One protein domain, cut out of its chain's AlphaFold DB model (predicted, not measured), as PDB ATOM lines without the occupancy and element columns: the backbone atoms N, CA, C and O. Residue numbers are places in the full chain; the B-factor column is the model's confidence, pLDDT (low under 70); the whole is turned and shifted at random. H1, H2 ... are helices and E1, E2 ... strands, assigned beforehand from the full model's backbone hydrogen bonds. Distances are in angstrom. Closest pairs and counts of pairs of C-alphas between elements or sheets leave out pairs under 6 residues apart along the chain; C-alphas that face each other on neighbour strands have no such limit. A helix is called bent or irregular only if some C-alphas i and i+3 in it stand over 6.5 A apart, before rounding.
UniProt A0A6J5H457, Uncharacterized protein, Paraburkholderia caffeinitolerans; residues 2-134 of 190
ATOM      1  N   LYS A   2      28.387 -58.193 -27.404       74.75
ATOM      2  CA  LYS A   2      28.267 -59.635 -27.677       74.75
ATOM      3  C   LYS A   2      26.784 -60.055 -27.649       74.75
ATOM      4  O   LYS A   2      25.981 -59.333 -27.053       74.75
ATOM      5  N   PRO A   3      26.405 -61.155 -28.318       82.38
ATOM      6  CA  PRO A   3      25.107 -61.787 -28.096       82.38
ATOM      7  C   PRO A   3      24.985 -62.279 -26.647       82.38
ATOM      8  O   PRO A   3      25.997 -62.491 -25.978       82.38
ATOM      9  N   HIS A   4      23.753 -62.474 -26.182       84.19
ATOM     10  CA  HIS A   4      23.461 -63.064 -24.876       84.19
ATOM     11  C   HIS A   4      22.548 -64.275 -25.067       84.19
ATOM     12  O   HIS A   4      21.584 -64.185 -25.828       84.19
ATOM     13  N   ALA A   5      22.843 -65.395 -24.400       87.50
ATOM     14  CA  ALA A   5      22.094 -66.644 -24.576       87.50
ATOM     15  C   ALA A   5      20.604 -66.476 -24.235       87.50
ATOM     16  O   ALA A   5      19.737 -66.975 -24.943       87.50
ATOM     17  N   GLU A   6      20.311 -65.684 -23.204       87.44
ATOM     18  CA  GLU A   6      18.945 -65.441 -22.726       87.44
ATOM     19  C   GLU A   6      18.215 -64.314 -23.472       87.44
ATOM     20  O   GLU A   6      17.083 -63.997 -23.128       87.44
ATOM     21  N   LEU A   7      18.820 -63.695 -24.497       83.44
ATOM     22  CA  LEU A   7      18.221 -62.563 -25.227       83.44
ATOM     23  C   LEU A   7      16.889 -62.923 -25.914       83.44
ATOM     24  O   LEU A   7      16.120 -62.030 -26.262       83.44
ATOM     25  N   GLY A   8      16.642 -64.215 -26.165       82.88
ATOM     26  CA  GLY A   8      15.442 -64.702 -26.855       82.88
ATOM     27  C   GLY A   8      15.454 -64.484 -28.374       82.88
ATOM     28  O   GLY A   8      14.499 -64.826 -29.061       82.88
ATOM     29  N   ARG A   9      16.547 -63.941 -28.928       86.56
ATOM     30  CA  ARG A   9      16.792 -63.828 -30.372       86.56
ATOM     31  C   ARG A   9      18.282 -63.890 -30.694       86.56
ATOM     32  O   ARG A   9      19.131 -63.665 -29.834       86.56
ATOM     33  N   ARG A  10      18.606 -64.126 -31.967       83.62
ATOM     34  CA  ARG A  10      19.986 -64.043 -32.470       83.62
ATOM     35  C   ARG A  10      20.475 -62.588 -32.537       83.62
ATOM     36  O   ARG A  10      19.685 -61.650 -32.669       83.62
ATOM     37  N   GLY A  11      21.798 -62.419 -32.503       84.06
ATOM     38  CA  GLY A  11      22.476 -61.129 -32.663       84.06
ATOM     39  C   GLY A  11      22.824 -60.430 -31.348       84.06
ATOM     40  O   GLY A  11      22.703 -60.997 -30.266       84.06
ATOM     41  N   ALA A  12      23.306 -59.190 -31.447       84.19
ATOM     42  CA  ALA A  12      23.684 -58.391 -30.283       84.19
ATOM     43  C   ALA A  12      22.461 -57.980 -29.445       84.19
ATOM     44  O   ALA A  12      21.369 -57.787 -29.990       84.19
ATOM     45  N   VAL A  13      22.684 -57.782 -28.138       83.88
ATOM     46  CA  VAL A  13      21.685 -57.255 -27.189       83.88
ATOM     47  C   VAL A  13      21.110 -55.928 -27.693       83.88
ATOM     48  O   VAL A  13      19.931 -55.862 -28.028       83.88
ATOM     49  N   CYS A  14      21.961 -54.911 -27.857       85.06
ATOM     50  CA  CYS A  14      21.607 -53.665 -28.530       85.06
ATOM     51  C   CYS A  14      22.231 -53.652 -29.936       85.06
ATOM     52  O   CYS A  14      23.462 -53.716 -30.041       85.06
ATOM     53  N   PRO A  15      21.425 -53.569 -31.013       82.62
ATOM     54  CA  PRO A  15      21.949 -53.518 -32.376       82.62
ATOM     55  C   PRO A  15      22.706 -52.213 -32.663       82.62
ATOM     56  O   PRO A  15      23.597 -52.210 -33.505       82.62
ATOM     57  N   PHE A  16      22.416 -51.135 -31.927       85.56
ATOM     58  CA  PHE A  16      23.024 -49.817 -32.133       85.56
ATOM     59  C   PHE A  16      24.371 -49.647 -31.440       85.56
ATOM     60  O   PHE A  16      25.214 -48.908 -31.927       85.56
ATOM     61  N   ALA A  17      24.622 -50.352 -30.334       85.94
ATOM     62  CA  ALA A  17      25.788 -50.076 -29.500       85.94
ATOM     63  C   ALA A  17      27.114 -50.171 -30.285       85.94
ATOM     64  O   ALA A  17      27.979 -49.314 -30.134       85.94
ATOM     65  N   ARG A  18      27.270 -51.189 -31.147       88.62
ATOM     66  CA  ARG A  18      28.485 -51.356 -31.962       88.62
ATOM     67  C   ARG A  18      28.627 -50.266 -33.034       88.62
ATOM     68  O   ARG A  18      29.691 -49.661 -33.055       88.62
ATOM     69  N   PRO A  19      27.612 -49.997 -33.877       88.00
ATOM     70  CA  PRO A  19      27.647 -48.871 -34.809       88.00
ATOM     71  C   PRO A  19      28.034 -47.543 -34.154       88.00
ATOM     72  O   PRO A  19      28.974 -46.903 -34.601       88.00
ATOM     73  N   VAL A  20      27.384 -47.173 -33.048       87.38
ATOM     74  CA  VAL A  20      27.637 -45.888 -32.375       87.38
ATOM     75  C   VAL A  20      29.087 -45.784 -31.884       87.38
ATOM     76  O   VAL A  20      29.698 -44.724 -31.989       87.38
ATOM     77  N   HIS A  21      29.648 -46.877 -31.359       86.56
ATOM     78  CA  HIS A  21      31.041 -46.912 -30.913       86.56
ATOM     79  C   HIS A  21      32.036 -46.819 -32.070       86.56
ATOM     80  O   HIS A  21      33.051 -46.153 -31.932       86.56
ATOM     81  N   ASN A  22      31.754 -47.484 -33.190       88.69
ATOM     82  CA  ASN A  22      32.640 -47.469 -34.350       88.69
ATOM     83  C   ASN A  22      32.637 -46.115 -35.079       88.69
ATOM     84  O   ASN A  22      33.654 -45.747 -35.653       88.69
ATOM     85  N   ASP A  23      31.511 -45.398 -35.053       87.69
ATOM     86  CA  ASP A  23      31.336 -44.095 -35.711       87.69
ATOM     87  C   ASP A  23      31.697 -42.915 -34.781       87.69
ATOM     88  O   ASP A  23      31.275 -41.785 -35.037       87.69
ATOM     89  N   ASP A  24      32.380 -43.171 -33.656       87.19
ATOM     90  CA  ASP A  24      32.725 -42.177 -32.623       87.19
ATOM     91  C   ASP A  24      31.538 -41.273 -32.231       87.19
ATOM     92  O   ASP A  24      31.663 -40.074 -31.985       87.19
ATOM     93  N   SER A  25      30.338 -41.859 -32.193       92.25
ATOM     94  CA  SER A  25      29.062 -41.154 -32.025       92.25
ATOM     95  C   SER A  25      28.470 -41.342 -30.622       92.25
ATOM     96  O   SER A  25      27.290 -41.077 -30.402       92.25
ATOM     97  N   LEU A  26      29.272 -41.818 -29.663       92.38
ATOM     98  CA  LEU A  26      28.879 -42.006 -28.266       92.38
ATOM     99  C   LEU A  26      29.621 -41.020 -27.370       92.38
ATOM    100  O   LEU A  26      30.847 -41.031 -27.322       92.38
ATOM    101  N   VAL A  27      28.875 -40.242 -26.592       94.50
ATOM    102  CA  VAL A  27      29.437 -39.400 -25.533       94.50
ATOM    103  C   VAL A  27      29.019 -39.933 -24.170       94.50
ATOM    104  O   VAL A  27      27.859 -40.293 -23.955       94.50
ATOM    105  N   PHE A  28      29.974 -39.958 -23.242       95.69
ATOM    106  CA  PHE A  28      29.732 -40.269 -21.841       95.69
ATOM    107  C   PHE A  28      29.782 -38.995 -21.006       95.69
ATOM    108  O   PHE A  28      30.756 -38.245 -21.048       95.69
ATOM    109  N   CYS A  29      28.737 -38.785 -20.218       96.81
ATOM    110  CA  CYS A  29      28.600 -37.683 -19.285       96.81
ATOM    111  C   CYS A  29      28.464 -38.245 -17.870       96.81
ATOM    112  O   CYS A  29      27.920 -39.332 -17.671       96.81
ATOM    113  N   VAL A  30      28.909 -37.476 -16.881       97.62
ATOM    114  CA  VAL A  30      28.670 -37.771 -15.467       97.62
ATOM    115  C   VAL A  30      27.858 -36.628 -14.880       97.62
ATOM    116  O   VAL A  30      28.218 -35.462 -15.034       97.62
ATOM    117  N   TRP A  31      26.765 -36.967 -14.208       97.81
ATOM    118  CA  TRP A  31      25.930 -36.036 -13.468       97.81
ATOM    119  C   TRP A  31      25.932 -36.420 -11.992       97.81
ATOM    120  O   TRP A  31      25.395 -37.454 -11.602       97.81
ATOM    121  N   ASN A  32      26.526 -35.568 -11.161       97.50
ATOM    122  CA  ASN A  32      26.414 -35.695  -9.716       97.50
ATOM    123  C   ASN A  32      25.056 -35.138  -9.247       97.50
ATOM    124  O   ASN A  32      24.796 -33.939  -9.357       97.50
ATOM    125  N   ALA A  33      24.208 -36.030  -8.742       97.19
ATOM    126  CA  ALA A  33      22.881 -35.757  -8.212       97.19
ATOM    127  C   ALA A  33      22.813 -35.859  -6.676       97.19
ATOM    128  O   ALA A  33      21.714 -35.900  -6.118       97.19
ATOM    129  N   SER A  34      23.961 -35.872  -5.987       96.12
ATOM    130  CA  SER A  34      24.027 -35.900  -4.524       96.12
ATOM    131  C   SER A  34      23.142 -34.820  -3.912       96.12
ATOM    132  O   SER A  34      23.270 -33.637  -4.227       96.12
ATOM    133  N   ASN A  35      22.279 -35.235  -2.984       94.38
ATOM    134  CA  ASN A  35      21.387 -34.360  -2.220       94.38
ATOM    135  C   ASN A  35      20.385 -33.549  -3.064       94.38
ATOM    136  O   ASN A  35      19.770 -32.615  -2.543       94.38
ATOM    137  N   LEU A  36      20.183 -33.879  -4.347       97.06
ATOM    138  CA  LEU A  36      19.126 -33.249  -5.131       97.06
ATOM    139  C   LEU A  36      17.763 -33.741  -4.658       97.06
ATOM    140  O   LEU A  36      17.520 -34.939  -4.548       97.06
ATOM    141  N   ARG A  37      16.839 -32.805  -4.438       98.06
ATOM    142  CA  ARG A  37      15.428 -33.153  -4.259       98.06
ATOM    143  C   ARG A  37      14.874 -33.649  -5.587       98.06
ATOM    144  O   ARG A  37      15.235 -33.134  -6.644       98.06
ATOM    145  N   PHE A  38      13.917 -34.567  -5.526       98.38
ATOM    146  CA  PHE A  38      13.350 -35.193  -6.718       98.38
ATOM    147  C   PHE A  38      12.822 -34.189  -7.759       98.38
ATOM    148  O   PHE A  38      13.123 -34.306  -8.941       98.38
ATOM    149  N   ASN A  39      12.130 -33.124  -7.341       98.25
ATOM    150  CA  ASN A  39      11.655 -32.096  -8.279       98.25
ATOM    151  C   ASN A  39      12.797 -31.353  -8.994       98.25
ATOM    152  O   ASN A  39      12.691 -31.059 -10.185       98.25
ATOM    153  N   ASP A  40      13.896 -31.072  -8.290       98.31
ATOM    154  CA  ASP A  40      15.070 -30.425  -8.883       98.31
ATOM    155  C   ASP A  40      15.774 -31.394  -9.847       98.31
ATOM    156  O   ASP A  40      16.163 -31.003 -10.949       98.31
ATOM    157  N   PHE A  41      15.842 -32.678  -9.481       98.62
ATOM    158  CA  PHE A  41      16.332 -33.751 -10.344       98.62
ATOM    159  C   PHE A  41      15.543 -33.825 -11.660       98.62
ATOM    160  O   PHE A  41      16.143 -33.799 -12.733       98.62
ATOM    161  N   LEU A  42      14.206 -33.829 -11.608       98.56
ATOM    162  CA  LEU A  42      13.356 -33.837 -12.806       98.56
ATOM    163  C   LEU A  42      13.589 -32.605 -13.691       98.56
ATOM    164  O   LEU A  42      13.623 -32.718 -14.918       98.56
ATOM    165  N   CYS A  43      13.756 -31.425 -13.087       97.81
ATOM    166  CA  CYS A  43      14.057 -30.193 -13.814       97.81
ATOM    167  C   CYS A  43      15.396 -30.277 -14.558       97.81
ATOM    168  O   CYS A  43      15.485 -29.833 -15.704       97.81
ATOM    169  N   VAL A  44      16.426 -30.850 -13.932       97.81
ATOM    170  CA  VAL A  44      17.735 -31.052 -14.569       97.81
ATOM    171  C   VAL A  44      17.647 -32.117 -15.660       97.81
ATOM    172  O   VAL A  44      18.083 -31.859 -16.781       97.81
ATOM    173  N   LEU A  45      17.017 -33.262 -15.381       98.38
ATOM    174  CA  LEU A  45      16.846 -34.356 -16.340       98.38
ATOM    175  C   LEU A  45      16.153 -33.877 -17.624       98.38
ATOM    176  O   LEU A  45      16.617 -34.177 -18.718       98.38
ATOM    177  N   LYS A  46      15.110 -33.044 -17.531       97.25
ATOM    178  CA  LYS A  46      14.443 -32.477 -18.719       97.25
ATOM    179  C   LYS A  46      15.375 -31.626 -19.595       97.25
ATOM    180  O   LYS A  46      15.253 -31.671 -20.817       97.25
ATOM    181  N   LYS A  47      16.337 -30.907 -19.000       96.94
ATOM    182  CA  LYS A  47      17.333 -30.078 -19.715       96.94
ATOM    183  C   LYS A  47      18.445 -30.896 -20.383       96.94
ATOM    184  O   LYS A  47      19.255 -30.354 -21.143       96.94
ATOM    185  N   ILE A  48      18.506 -32.204 -20.127       97.50
ATOM    186  CA  ILE A  48      19.451 -33.096 -20.804       97.50
ATOM    187  C   ILE A  48      19.122 -33.198 -22.303       97.50
ATOM    188  O   ILE A  48      20.046 -33.299 -23.104       97.50
ATOM    189  N   SER A  49      17.852 -33.064 -22.711       96.25
ATOM    190  CA  SER A  49      17.465 -33.017 -24.133       96.25
ATOM    191  C   SER A  49      18.126 -31.851 -24.884       96.25
ATOM    192  O   SER A  49      18.671 -32.032 -25.966       96.25
ATOM    193  N   GLU A  50      18.188 -30.664 -24.283       96.69
ATOM    194  CA  GLU A  50      18.896 -29.521 -24.869       96.69
ATOM    195  C   GLU A  50      20.410 -29.759 -24.922       96.69
ATOM    196  O   GLU A  50      21.084 -29.370 -25.876       96.69
ATOM    197  N   SER A  51      20.961 -30.401 -23.886       96.38
ATOM    198  CA  SER A  51      22.385 -30.747 -23.830       96.38
ATOM    199  C   SER A  51      22.763 -31.745 -24.921       96.38
ATOM    200  O   SER A  51      23.832 -31.607 -25.509       96.38
ATOM    201  N   TYR A  52      21.870 -32.690 -25.231       97.31
ATOM    202  CA  TYR A  52      22.026 -33.613 -26.349       97.31
ATOM    203  C   TYR A  52      22.231 -32.853 -27.665       97.31
ATOM    204  O   TYR A  52      23.232 -33.081 -28.333       97.31
ATOM    205  N   PHE A  53      21.353 -31.901 -28.005       96.38
ATOM    206  CA  PHE A  53      21.482 -31.141 -29.255       96.38
ATOM    207  C   PHE A  53      22.733 -30.257 -29.282       96.38
ATOM    208  O   PHE A  53      23.464 -30.265 -30.265       96.38
ATOM    209  N   ARG A  54      23.061 -29.585 -28.169       95.06
ATOM    210  CA  ARG A  54      24.300 -28.790 -28.076       95.06
ATOM    211  C   ARG A  54      25.566 -29.617 -28.295       95.06
ATOM    212  O   ARG A  54      26.554 -29.084 -28.795       95.06
ATOM    213  N   LEU A  55      25.574 -30.871 -27.844       93.88
ATOM    214  CA  LEU A  55      26.692 -31.783 -28.072       93.88
ATOM    215  C   LEU A  55      26.679 -32.308 -29.505       93.88
ATOM    216  O   LEU A  55      27.724 -32.279 -30.142       93.88
ATOM    217  N   LEU A  56      25.515 -32.710 -30.020       94.06
ATOM    218  CA  LEU A  56      25.339 -33.164 -31.399       94.06
ATOM    219  C   LEU A  56      25.909 -32.159 -32.409       94.06
ATOM    220  O   LEU A  56      26.667 -32.558 -33.285       94.06
ATOM    221  N   ASP A  57      25.622 -30.866 -32.236       92.00
ATOM    222  CA  ASP A  57      26.105 -29.788 -33.114       92.00
ATOM    223  C   ASP A  57      27.638 -29.667 -33.161       92.00
ATOM    224  O   ASP A  57      28.197 -29.049 -34.065       92.00
ATOM    225  N   ARG A  58      28.334 -30.233 -32.170       88.88
ATOM    226  CA  ARG A  58      29.798 -30.214 -32.052       88.88
ATOM    227  C   ARG A  58      30.440 -31.537 -32.458       88.88
ATOM    228  O   ARG A  58      31.665 -31.628 -32.473       88.88
ATOM    229  N   MET A  59      29.644 -32.565 -32.739       82.25
ATOM    230  CA  MET A  59      30.149 -33.891 -33.068       82.25
ATOM    231  C   MET A  59      30.403 -34.028 -34.564       82.25
ATOM    232  O   MET A  59      29.607 -33.604 -35.394       82.25
ATOM    233  N   HIS A  60      31.517 -34.675 -34.904       74.38
ATOM    234  CA  HIS A  60      31.892 -34.965 -36.292       74.38
ATOM    235  C   HIS A  60      31.457 -36.373 -36.746       74.38
ATOM    236  O   HIS A  60      31.627 -36.722 -37.912       74.38
ATOM    237  N   GLY A  61      30.932 -37.188 -35.823       74.12
ATOM    238  CA  GLY A  61      30.450 -38.542 -36.089       74.12
ATOM    239  C   GLY A  61      29.106 -38.577 -36.821       74.12
ATOM    240  O   GLY A  61      28.548 -37.558 -37.233       74.12
ATOM    241  N   ASN A  62      28.551 -39.775 -36.964       80.88
ATOM    242  CA  ASN A  62      27.253 -39.971 -37.590       80.88
ATOM    243  C   ASN A  62      26.129 -39.418 -36.701       80.88
ATOM    244  O   ASN A  62      25.694 -40.052 -35.738       80.88
ATOM    245  N   SER A  63      25.608 -38.249 -37.071       82.25
ATOM    246  CA  SER A  63      24.555 -37.547 -36.329       82.25
ATOM    247  C   SER A  63      23.296 -38.386 -36.088       82.25
ATOM    248  O   SER A  63      22.631 -38.211 -35.069       82.25
ATOM    249  N   LYS A  64      22.987 -39.346 -36.970       85.81
ATOM    250  CA  LYS A  64      21.836 -40.256 -36.814       85.81
ATOM    251  C   LYS A  64      22.054 -41.330 -35.750       85.81
ATOM    252  O   LYS A  64      21.086 -41.881 -35.236       85.81
ATOM    253  N   LEU A  65      23.310 -41.654 -35.456       90.06
ATOM    254  CA  LEU A  65      23.699 -42.620 -34.432       90.06
ATOM    255  C   LEU A  65      24.070 -41.944 -33.112       90.06
ATOM    256  O   LEU A  65      24.275 -42.643 -32.119       90.06
ATOM    257  N   PHE A  66      24.141 -40.612 -33.077       95.44
ATOM    258  CA  PHE A  66      24.574 -39.898 -31.889       95.44
ATOM    259  C   PHE A  66      23.788 -40.333 -30.650       95.44
ATOM    260  O   PHE A  66      22.556 -40.377 -30.628       95.44
ATOM    261  N   SER A  67      24.536 -40.716 -29.624       95.69
ATOM    262  CA  SER A  67      24.004 -41.200 -28.362       95.69
ATOM    263  C   SER A  67      24.775 -40.556 -27.221       95.69
ATOM    264  O   SER A  67      26.002 -40.462 -27.246       95.69
ATOM    265  N   MET A  68      24.052 -40.152 -26.188       96.75
ATOM    266  CA  MET A  68      24.616 -39.591 -24.972       96.75
ATOM    267  C   MET A  68      24.231 -40.483 -23.797       96.75
ATOM    268  O   MET A  68      23.050 -40.657 -23.506       96.75
ATOM    269  N   CYS A  69      25.226 -41.044 -23.120       97.62
ATOM    270  CA  CYS A  69      25.044 -41.816 -21.900       97.62
ATOM    271  C   CYS A  69      25.417 -40.944 -20.699       97.62
ATOM    272  O   CYS A  69      26.564 -40.518 -20.575       97.62
ATOM    273  N   VAL A  70      24.454 -40.668 -19.828       98.44
ATOM    274  CA  VAL A  70      24.619 -39.843 -18.631       98.44
ATOM    275  C   VAL A  70      24.599 -40.752 -17.411       98.44
ATOM    276  O   VAL A  70      23.535 -41.213 -17.003       98.44
ATOM    277  N   PHE A  71      25.765 -41.001 -16.822       98.50
ATOM    278  CA  PHE A  71      25.874 -41.711 -15.553       98.50
ATOM    279  C   PHE A  71      25.471 -40.792 -14.407       98.50
ATOM    280  O   PHE A  71      25.973 -39.671 -14.302       98.50
ATOM    281  N   VAL A  72      24.581 -41.273 -13.545       98.31
ATOM    282  CA  VAL A  72      24.103 -40.529 -12.380       98.31
ATOM    283  C   VAL A  72      24.908 -40.970 -11.162       98.31
ATOM    284  O   VAL A  72      25.044 -42.156 -10.893       98.31
ATOM    285  N   GLN A  73      25.471 -40.024 -10.423       97.75
ATOM    286  CA  GLN A  73      26.193 -40.281  -9.176       97.75
ATOM    287  C   GLN A  73      25.452 -39.662  -7.997       97.75
ATOM    288  O   GLN A  73      24.684 -38.718  -8.172       97.75
ATOM    289  N   GLY A  74      25.715 -40.155  -6.786       96.56
ATOM    290  CA  GLY A  74      25.150 -39.568  -5.570       96.56
ATOM    291  C   GLY A  74      23.700 -39.959  -5.285       96.56
ATOM    292  O   GLY A  74      23.027 -39.247  -4.544       96.56
ATOM    293  N   ILE A  75      23.238 -41.061  -5.878       96.69
ATOM    294  CA  ILE A  75      21.975 -41.719  -5.545       96.69
ATOM    295  C   ILE A  75      22.268 -43.137  -5.053       96.69
ATOM    296  O   ILE A  75      23.115 -43.827  -5.618       96.69
ATOM    297  N   GLU A  76      21.575 -43.547  -4.002       96.62
ATOM    298  CA  GLU A  76      21.723 -44.857  -3.369       96.62
ATOM    299  C   GLU A  76      20.754 -45.888  -3.963       96.62
ATOM    300  O   GLU A  76      19.739 -45.539  -4.570       96.62
ATOM    301  N   ASP A  77      21.016 -47.173  -3.720       97.06
ATOM    302  CA  ASP A  77      20.238 -48.281  -4.289       97.06
ATOM    303  C   ASP A  77      18.730 -48.194  -4.005       97.06
ATOM    304  O   ASP A  77      17.902 -48.447  -4.884       97.06
ATOM    305  N   TYR A  78      18.356 -47.778  -2.790       97.25
ATOM    306  CA  TYR A  78      16.954 -47.617  -2.395       97.25
ATOM    307  C   TYR A  78      16.252 -46.452  -3.116       97.25
ATOM    308  O   TYR A  78      15.025 -46.358  -3.080       97.25
ATOM    309  N   GLN A  79      17.007 -45.562  -3.766       97.81
ATOM    310  CA  GLN A  79      16.490 -44.399  -4.484       97.81
ATOM    311  C   GLN A  79      16.264 -44.670  -5.974       97.81
ATOM    312  O   GLN A  79      15.594 -43.864  -6.617       97.81
ATOM    313  N   TYR A  80      16.774 -45.772  -6.540       98.25
ATOM    314  CA  TYR A  80      16.682 -46.028  -7.984       98.25
ATOM    315  C   TYR A  80      15.247 -46.047  -8.512       98.25
ATOM    316  O   TYR A  80      14.984 -45.430  -9.540       98.25
ATOM    317  N   GLY A  81      14.307 -46.661  -7.785       98.00
ATOM    318  CA  GLY A  81      12.905 -46.701  -8.216       98.00
ATOM    319  C   GLY A  81      12.304 -45.305  -8.418       98.00
ATOM    320  O   GLY A  81      11.575 -45.069  -9.375       98.00
ATOM    321  N   GLN A  82      12.668 -44.344  -7.568       98.19
ATOM    322  CA  GLN A  82      12.214 -42.961  -7.707       98.19
ATOM    323  C   GLN A  82      13.075 -42.183  -8.718       98.19
ATOM    324  O   GLN A  82      12.577 -41.616  -9.687       98.19
ATOM    325  N   TYR A  83      14.391 -42.144  -8.520       98.50
ATOM    326  CA  TYR A  83      15.283 -41.251  -9.266       98.50
ATOM    327  C   TYR A  83      15.636 -41.749 -10.671       98.50
ATOM    328  O   TYR A  83      16.106 -40.957 -11.483       98.50
ATOM    329  N   ILE A  84      15.404 -43.025 -10.983       98.50
ATOM    330  CA  ILE A  84      15.648 -43.598 -12.309       98.50
ATOM    331  C   ILE A  84      14.325 -43.991 -12.968       98.50
ATOM    332  O   ILE A  84      13.981 -43.391 -13.985       98.50
ATOM    333  N   ASP A  85      13.550 -44.903 -12.377       97.88
ATOM    334  CA  ASP A  85      12.349 -45.448 -13.033       97.88
ATOM    335  C   ASP A  85      11.190 -44.435 -13.076       97.88
ATOM    336  O   ASP A  85      10.635 -44.141 -14.139       97.88
ATOM    337  N   GLU A  86      10.831 -43.841 -11.934       97.81
ATOM    338  CA  GLU A  86       9.776 -42.820 -11.887       97.81
ATOM    339  C   GLU A  86      10.202 -41.560 -12.657       97.81
ATOM    340  O   GLU A  86       9.424 -41.011 -13.442       97.81
ATOM    341  N   ALA A  87      11.461 -41.133 -12.512       98.38
ATOM    342  CA  ALA A  87      12.007 -40.014 -13.273       98.38
ATOM    343  C   ALA A  87      11.950 -40.246 -14.789       98.38
ATOM    344  O   ALA A  87      11.576 -39.335 -15.535       98.38
ATOM    345  N   HIS A  88      12.281 -41.453 -15.252       97.62
ATOM    346  CA  HIS A  88      12.123 -41.849 -16.649       97.62
ATOM    347  C   HIS A  88      10.673 -41.714 -17.095       97.62
ATOM    348  O   HIS A  88      10.402 -40.982 -18.045       97.62
ATOM    349  N   SER A  89       9.740 -42.332 -16.369       94.62
ATOM    350  CA  SER A  89       8.312 -42.305 -16.694       94.62
ATOM    351  C   SER A  89       7.768 -40.874 -16.810       94.62
ATOM    352  O   SER A  89       7.080 -40.526 -17.776       94.62
ATOM    353  N   LEU A  90       8.150 -39.997 -15.875       96.00
ATOM    354  CA  LEU A  90       7.712 -38.599 -15.836       96.00
ATOM    355  C   LEU A  90       8.353 -37.718 -16.919       96.00
ATOM    356  O   LEU A  90       7.756 -36.716 -17.324       96.00
ATOM    357  N   THR A  91       9.568 -38.035 -17.374       97.25
ATOM    358  CA  THR A  91      10.321 -37.176 -18.306       97.25
ATOM    359  C   THR A  91      10.355 -37.686 -19.740       97.25
ATOM    360  O   THR A  91      10.429 -36.856 -20.647       97.25
ATOM    361  N   LYS A  92      10.196 -38.996 -19.978       96.19
ATOM    362  CA  LYS A  92      10.120 -39.623 -21.310       96.19
ATOM    363  C   LYS A  92       9.224 -38.846 -22.287       96.19
ATOM    364  O   LYS A  92       9.674 -38.621 -23.411       96.19
ATOM    365  N   PRO A  93       8.028 -38.349 -21.903       94.00
ATOM    366  CA  PRO A  93       7.203 -37.548 -22.805       94.00
ATOM    367  C   PRO A  93       7.904 -36.309 -23.376       94.00
ATOM    368  O   PRO A  93       7.772 -36.041 -24.565       94.00
ATOM    369  N   ALA A  94       8.673 -35.584 -22.558       95.69
ATOM    370  CA  ALA A  94       9.389 -34.384 -22.994       95.69
ATOM    371  C   ALA A  94      10.543 -34.720 -23.955       95.69
ATOM    372  O   ALA A  94      10.805 -33.979 -24.899       95.69
ATOM    373  N   PHE A  95      11.209 -35.863 -23.759       98.31
ATOM    374  CA  PHE A  95      12.224 -36.346 -24.701       98.31
ATOM    375  C   PHE A  95      11.597 -36.749 -26.037       98.31
ATOM    376  O   PHE A  95      12.082 -36.325 -27.085       98.31
ATOM    377  N   MET A  96      10.484 -37.488 -26.011       97.62
ATOM    378  CA  MET A  96       9.773 -37.878 -27.232       97.62
ATOM    379  C   MET A  96       9.228 -36.668 -27.991       97.62
ATOM    380  O   MET A  96       9.282 -36.632 -29.221       97.62
ATOM    381  N   GLU A  97       8.744 -35.648 -27.282       96.81
ATOM    382  CA  GLU A  97       8.345 -34.379 -27.891       96.81
ATOM    383  C   GLU A  97       9.492 -33.738 -28.679       96.81
ATOM    384  O   GLU A  97       9.269 -33.268 -29.797       96.81
ATOM    385  N   ALA A  98      10.715 -33.821 -28.154       97.12
ATOM    386  CA  ALA A  98      11.935 -33.331 -28.783       97.12
ATOM    387  C   ALA A  98      12.543 -34.277 -29.842       97.12
ATOM    388  O   ALA A  98      13.632 -34.004 -30.336       97.12
ATOM    389  N   GLY A  99      11.892 -35.390 -30.199       97.19
ATOM    390  CA  GLY A  99      12.430 -36.330 -31.192       97.19
ATOM    391  C   GLY A  99      13.434 -37.339 -30.629       97.19
ATOM    392  O   GLY A  99      14.112 -38.033 -31.390       97.19
ATOM    393  N   LEU A 100      13.538 -37.433 -29.304       97.88
ATOM    394  CA  LEU A 100      14.516 -38.253 -28.598       97.88
ATOM    395  C   LEU A 100      13.853 -39.432 -27.887       97.88
ATOM    396  O   LEU A 100      12.718 -39.351 -27.419       97.88
ATOM    397  N   MET A 101      14.599 -40.521 -27.756       97.31
ATOM    398  CA  MET A 101      14.271 -41.622 -26.864       97.31
ATOM    399  C   MET A 101      15.162 -41.554 -25.625       97.31
ATOM    400  O   MET A 101      16.361 -41.281 -25.730       97.31
ATOM    401  N   LEU A 102      14.566 -41.822 -24.464       97.75
ATOM    402  CA  LEU A 102      15.239 -41.917 -23.174       97.75
ATOM    403  C   LEU A 102      15.186 -43.374 -22.705       97.75
ATOM    404  O   LEU A 102      14.105 -43.960 -22.660       97.75
ATOM    405  N   GLY A 103      16.336 -43.955 -22.382       96.62
ATOM    406  CA  GLY A 103      16.449 -45.251 -21.714       96.62
ATOM    407  C   GLY A 103      17.016 -45.091 -20.310       96.62
ATOM    408  O   GLY A 103      17.901 -44.266 -20.096       96.62
ATOM    409  N   GLU A 104      16.513 -45.882 -19.378       97.69
ATOM    410  CA  GLU A 104      16.798 -45.854 -17.949       97.69
ATOM    411  C   GLU A 104      17.518 -47.128 -17.512       97.69
ATOM    412  O   GLU A 104      17.070 -48.233 -17.789       97.69
ATOM    413  N   PHE A 105      18.660 -46.995 -16.850       98.25
ATOM    414  CA  PHE A 105      19.478 -48.131 -16.440       98.25
ATOM    415  C   PHE A 105      19.833 -48.002 -14.970       98.25
ATOM    416  O   PHE A 105      20.178 -46.911 -14.528       98.25
ATOM    417  N   HIS A 106      19.813 -49.108 -14.227       98.38
ATOM    418  CA  HIS A 106      20.341 -49.172 -12.860       98.38
ATOM    419  C   HIS A 106      20.589 -50.631 -12.420       98.38
ATOM    420  O   HIS A 106      20.038 -51.557 -13.026       98.38
ATOM    421  N   PRO A 107      21.404 -50.873 -11.373       97.69
ATOM    422  CA  PRO A 107      21.768 -52.227 -10.926       97.69
ATOM    423  C   PRO A 107      20.585 -53.140 -10.596       97.69
ATOM    424  O   PRO A 107      20.629 -54.344 -10.851       97.69
ATOM    425  N   LEU A 108      19.516 -52.560 -10.052       97.62
ATOM    426  CA  LEU A 108      18.346 -53.290  -9.563       97.62
ATOM    427  C   LEU A 108      17.199 -53.368 -10.578       97.62
ATOM    428  O   LEU A 108      16.113 -53.811 -10.213       97.62
ATOM    429  N   SER A 109      17.418 -52.966 -11.836       96.69
ATOM    430  CA  SER A 109      16.337 -52.917 -12.824       96.69
ATOM    431  C   SER A 109      15.709 -54.291 -13.042       96.69
ATOM    432  O   SER A 109      16.401 -55.315 -13.131       96.69
ATOM    433  N   LEU A 110      14.379 -54.295 -13.119       94.62
ATOM    434  CA  LEU A 110      13.548 -55.469 -13.387       94.62
ATOM    435  C   LEU A 110      12.861 -55.388 -14.756       94.62
ATOM    436  O   LEU A 110      12.024 -56.233 -15.077       94.62
ATOM    437  N   THR A 111      13.223 -54.400 -15.581       91.38
ATOM    438  CA  THR A 111      12.682 -54.252 -16.932       91.38
ATOM    439  C   THR A 111      13.072 -55.460 -17.777       91.38
ATOM    440  O   THR A 111      14.246 -55.666 -18.087       91.38
ATOM    441  N   LYS A 112      12.068 -56.263 -18.143       91.62
ATOM    442  CA  LYS A 112      12.206 -57.460 -18.981       91.62
ATOM    443  C   LYS A 112      12.491 -57.096 -20.438       91.62
ATOM    444  O   LYS A 112      12.012 -56.083 -20.951       91.62
ATOM    445  N   GLY A 113      13.234 -57.956 -21.127       88.12
ATOM    446  CA  GLY A 113      13.482 -57.834 -22.556       88.12
ATOM    447  C   GLY A 113      12.236 -58.118 -23.399       88.12
ATOM    448  O   GLY A 113      11.407 -58.956 -23.062       88.12
ATOM    449  N   THR A 114      12.140 -57.480 -24.566       85.75
ATOM    450  CA  THR A 114      11.011 -57.643 -25.502       85.75
ATOM    451  C   THR A 114      10.805 -59.088 -25.978       85.75
ATOM    452  O   THR A 114       9.702 -59.461 -26.357       85.75
ATOM    453  N   HIS A 115      11.864 -59.902 -25.973       85.94
ATOM    454  CA  HIS A 115      11.840 -61.291 -26.452       85.94
ATOM    455  C   HIS A 115      12.164 -62.316 -25.360       85.94
ATOM    456  O   HIS A 115      12.339 -63.492 -25.666       85.94
ATOM    457  N   SER A 116      12.309 -61.884 -24.107       88.56
ATOM    458  CA  SER A 116      12.706 -62.764 -23.013       88.56
ATOM    459  C   SER A 116      12.280 -62.185 -21.676       88.56
ATOM    460  O   SER A 116      12.649 -61.066 -21.320       88.56
ATOM    461  N   GLU A 117      11.532 -62.979 -20.916       88.12
ATOM    462  CA  GLU A 117      11.072 -62.591 -19.587       88.12
ATOM    463  C   GLU A 117      12.141 -62.699 -18.500       88.12
ATOM    464  O   GLU A 117      11.967 -62.138 -17.419       88.12
ATOM    465  N   THR A 118      13.223 -63.428 -18.767       90.50
ATOM    466  CA  THR A 118      14.313 -63.648 -17.811       90.50
ATOM    467  C   THR A 118      15.491 -62.714 -18.055       90.50
ATOM    468  O   THR A 118      16.276 -62.463 -17.146       90.50
ATOM    469  N   PHE A 119      15.607 -62.162 -19.264       92.81
ATOM    470  CA  PHE A 119      16.670 -61.230 -19.597       92.81
ATOM    471  C   PHE A 119      16.299 -59.799 -19.205       92.81
ATOM    472  O   PHE A 119      15.245 -59.293 -19.590       92.81
ATOM    473  N   LEU A 120      17.201 -59.135 -18.480       93.56
ATOM    474  CA  LEU A 120      16.999 -57.799 -17.915       93.56
ATOM    475  C   LEU A 120      17.949 -56.789 -18.584       93.56
ATOM    476  O   LEU A 120      19.007 -56.483 -18.030       93.56
ATOM    477  N   PRO A 121      17.622 -56.291 -19.796       92.25
ATOM    478  CA  PRO A 121      18.522 -55.458 -20.602       92.25
ATOM    479  C   PRO A 121      18.885 -54.116 -19.965       92.25
ATOM    480  O   PRO A 121      19.891 -53.526 -20.354       92.25
ATOM    481  N   MET A 122      18.073 -53.638 -19.021       95.12
ATOM    482  CA  MET A 122      18.257 -52.335 -18.380       95.12
ATOM    483  C   MET A 122      19.112 -52.414 -17.104       95.12
ATOM    484  O   MET A 122      19.367 -51.401 -16.454       95.12
ATOM    485  N   ARG A 123      19.616 -53.606 -16.744       95.62
ATOM    486  CA  ARG A 123      20.601 -53.734 -15.664       95.62
ATOM    487  C   ARG A 123      21.961 -53.203 -16.101       95.62
ATOM    488  O   ARG A 123      22.506 -53.592 -17.131       95.62
ATOM    489  N   SER A 124      22.525 -52.341 -15.265       94.88
ATOM    490  CA  SER A 124      23.845 -51.733 -15.437       94.88
ATOM    491  C   SER A 124      24.533 -51.630 -14.081       94.88
ATOM    492  O   SER A 124      23.865 -51.434 -13.075       94.88
ATOM    493  N   ASN A 125      25.865 -51.701 -14.044       94.44
ATOM    494  CA  ASN A 125      26.636 -51.558 -12.800       94.44
ATOM    495  C   ASN A 125      26.514 -50.166 -12.164       94.44
ATOM    496  O   ASN A 125      26.892 -49.987 -11.010       94.44
ATOM    497  N   GLN A 126      26.066 -49.175 -12.931       96.25
ATOM    498  CA  GLN A 126      25.872 -47.796 -12.497       96.25
ATOM    499  C   GLN A 126      24.535 -47.289 -13.037       96.25
ATOM    500  O   GLN A 126      24.177 -47.652 -14.170       96.25
ATOM    501  N   PRO A 127      23.808 -46.455 -12.276       98.25
ATOM    502  CA  PRO A 127      22.593 -45.844 -12.773       98.25
ATOM    503  C   PRO A 127      22.914 -44.846 -13.890       98.25
ATOM    504  O   PRO A 127      23.887 -44.087 -13.817       98.25
ATOM    505  N   ALA A 128      22.118 -44.865 -14.953       98.50
ATOM    506  CA  ALA A 128      22.350 -44.028 -16.116       98.50
ATOM    507  C   ALA A 128      21.073 -43.752 -16.905       98.50
ATOM    508  O   ALA A 128      20.152 -44.568 -16.943       98.50
ATOM    509  N   PHE A 129      21.086 -42.630 -17.617       98.62
ATOM    510  CA  PHE A 129      20.153 -42.353 -18.697       98.62
ATOM    511  C   PHE A 129      20.877 -42.381 -20.035       98.62
ATOM    512  O   PHE A 129      21.939 -41.780 -20.186       98.62
ATOM    513  N   VAL A 130      20.291 -43.037 -21.029       97.75
ATOM    514  CA  VAL A 130      20.792 -43.010 -22.405       97.75
ATOM    515  C   VAL A 130      19.811 -42.241 -23.270       97.75
ATOM    516  O   VAL A 130      18.631 -42.577 -23.330       97.75
ATOM    517  N   VAL A 131      20.316 -41.218 -23.950       97.94
ATOM    518  CA  VAL A 131      19.556 -40.352 -24.850       97.94
ATOM    519  C   VAL A 131      20.055 -40.555 -26.270       97.94
ATOM    520  O   VAL A 131      21.261 -40.525 -26.516       97.94
ATOM    521  N   ARG A 132      19.134 -40.737 -27.211       96.69
ATOM    522  CA  ARG A 132      19.422 -40.781 -28.651       96.69
ATOM    523  C   ARG A 132      18.231 -40.279 -29.453       96.69
ATOM    524  O   ARG A 132      17.124 -40.216 -28.922       96.69
ATOM    525  N   ALA A 133      18.429 -40.005 -30.736       96.12
ATOM    526  CA  ALA A 133      17.317 -39.797 -31.659       96.12
ATOM    527  C   ALA A 133      16.369 -41.015 -31.678       96.12
ATOM    528  O   ALA A 133      16.802 -42.171 -31.558       96.12
ATOM    529  N   MET A 134      15.069 -40.753 -31.823       96.06
ATOM    530  CA  MET A 134      14.088 -41.806 -32.087       96.06
ATOM    531  C   MET A 134      14.357 -42.482 -33.436       96.06
ATOM    532  O   MET A 134      14.887 -41.887 -34.372       96.06
TER     533      MET A 134
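AT A GLANCE: This is residues 2 to 134 of the 190 residues of an uncharacterized protein of Paraburkholderia caffeinitolerans (UniProt A0A6J5H457). A strongly twisted sheet of four strands has two long helices, H2 and H3, packed over one face, while the short helix H1 only grazes the sheet near the first residues of E1 and E2. Two long stretches with no named element, residues 2 to 16 and residues 106 to 127, reach outward, away from H2. The printed part has 133 residues, with three named helices and four named strands in the order H1, E1, H2, E2, H3, E3, E4. The sheet runs E1, E2, E4, E3 and is mixed, and the class is mixed, helices and strands. The whole is compact, with a radius of gyration of the C-alphas of 14.9 A and spans of 42 by 37 by 24 A.

IN THESE COORDINATES: After residues 2 to 16, H1 covers residues 17 to 22, beginning at C-alpha 17 at (25.788, -50.076, -29.500). E1, residues 26 to 32, is 19.7 A from first to last C-alpha. H2, residues 38 to 56, is 27.5 A long; it has a kink of 30 degrees near residue 50 and is neither bent nor irregular, but only just: C-alphas 46 and 49 are 6.2 A apart. E2, residues 67 to 73, is 19.3 A long and begins at C-alpha 67 at (24.004, -41.200, -28.362). H3, residues 77 to 97, is the longest helix at 29.9 A; it has a kink of 38 degrees near residue 91 and is irregular, with C-alphas 78 and 81 standing 7.1 A apart. E3, residues 100 to 105, is 16.4 A long. E4, residues 128 to 133, is 16.9 A long and ends at C-alpha 133 at (17.317, -39.797, -31.659).

HOW THE PARTS SIT: E1 and E2 are parallel neighbours at 22 degrees, with N 29 and O 69 2.8 A apart, within hydrogen-bond range. E1, H2 and E2 form a strand-helix-strand unit, two parallel neighbour strands with a helix between them along the chain, with a right-handed crossover. E2 and E4 are antiparallel at 162 degrees, with N 70 and O 129 within range at 2.8 A. E4 and E3 are antiparallel at 159 degrees and form a hairpin, with N 103 and O 130 within range at 2.8 A. E2, H3 and E3 form a split unit, with E4 between the two strands in the sheet, and its crossover is right-handed too. H2 and H3 lie on the same face, which gives two layers, helices on one face of a sheet. H2 lies over E2 and E4 at a height of 8.1 A over the sheet, slantwise to the strands, only just, at 32 degrees to E2 on the local plane. H3 lies over E3 at a height of 7.7 A, along the strands at 7 degrees to E3 on the local plane; the closest C-alphas of H3 and E3 are those of Lys 92 and Leu 102, 5.9 A apart. H2 and H3 touch, at a steep tilt of 52 degrees, the same way, with the C-alphas of Ser 49 and Phe 95 closest at 6.2 A. H1 only grazes the sheet with its residues 17 to 21, and is apart from H2 and from H3. In H1 every O i to N i+4 pair is within hydrogen-bond range, against 12 of 15 in H2 and 10 of 17 in H3.

THE WHOLE: The two C-alphas farthest apart, those of Arg 10 and Asn 35, are 42.4 A apart. The printed part has no cut. The link from E3 to E4 is long, with 22 residues; that from H2 to E2 is short, with 10, and the other links are tight. The mean pLDDT of the printed part is 93.4, and no printed residue is under 70.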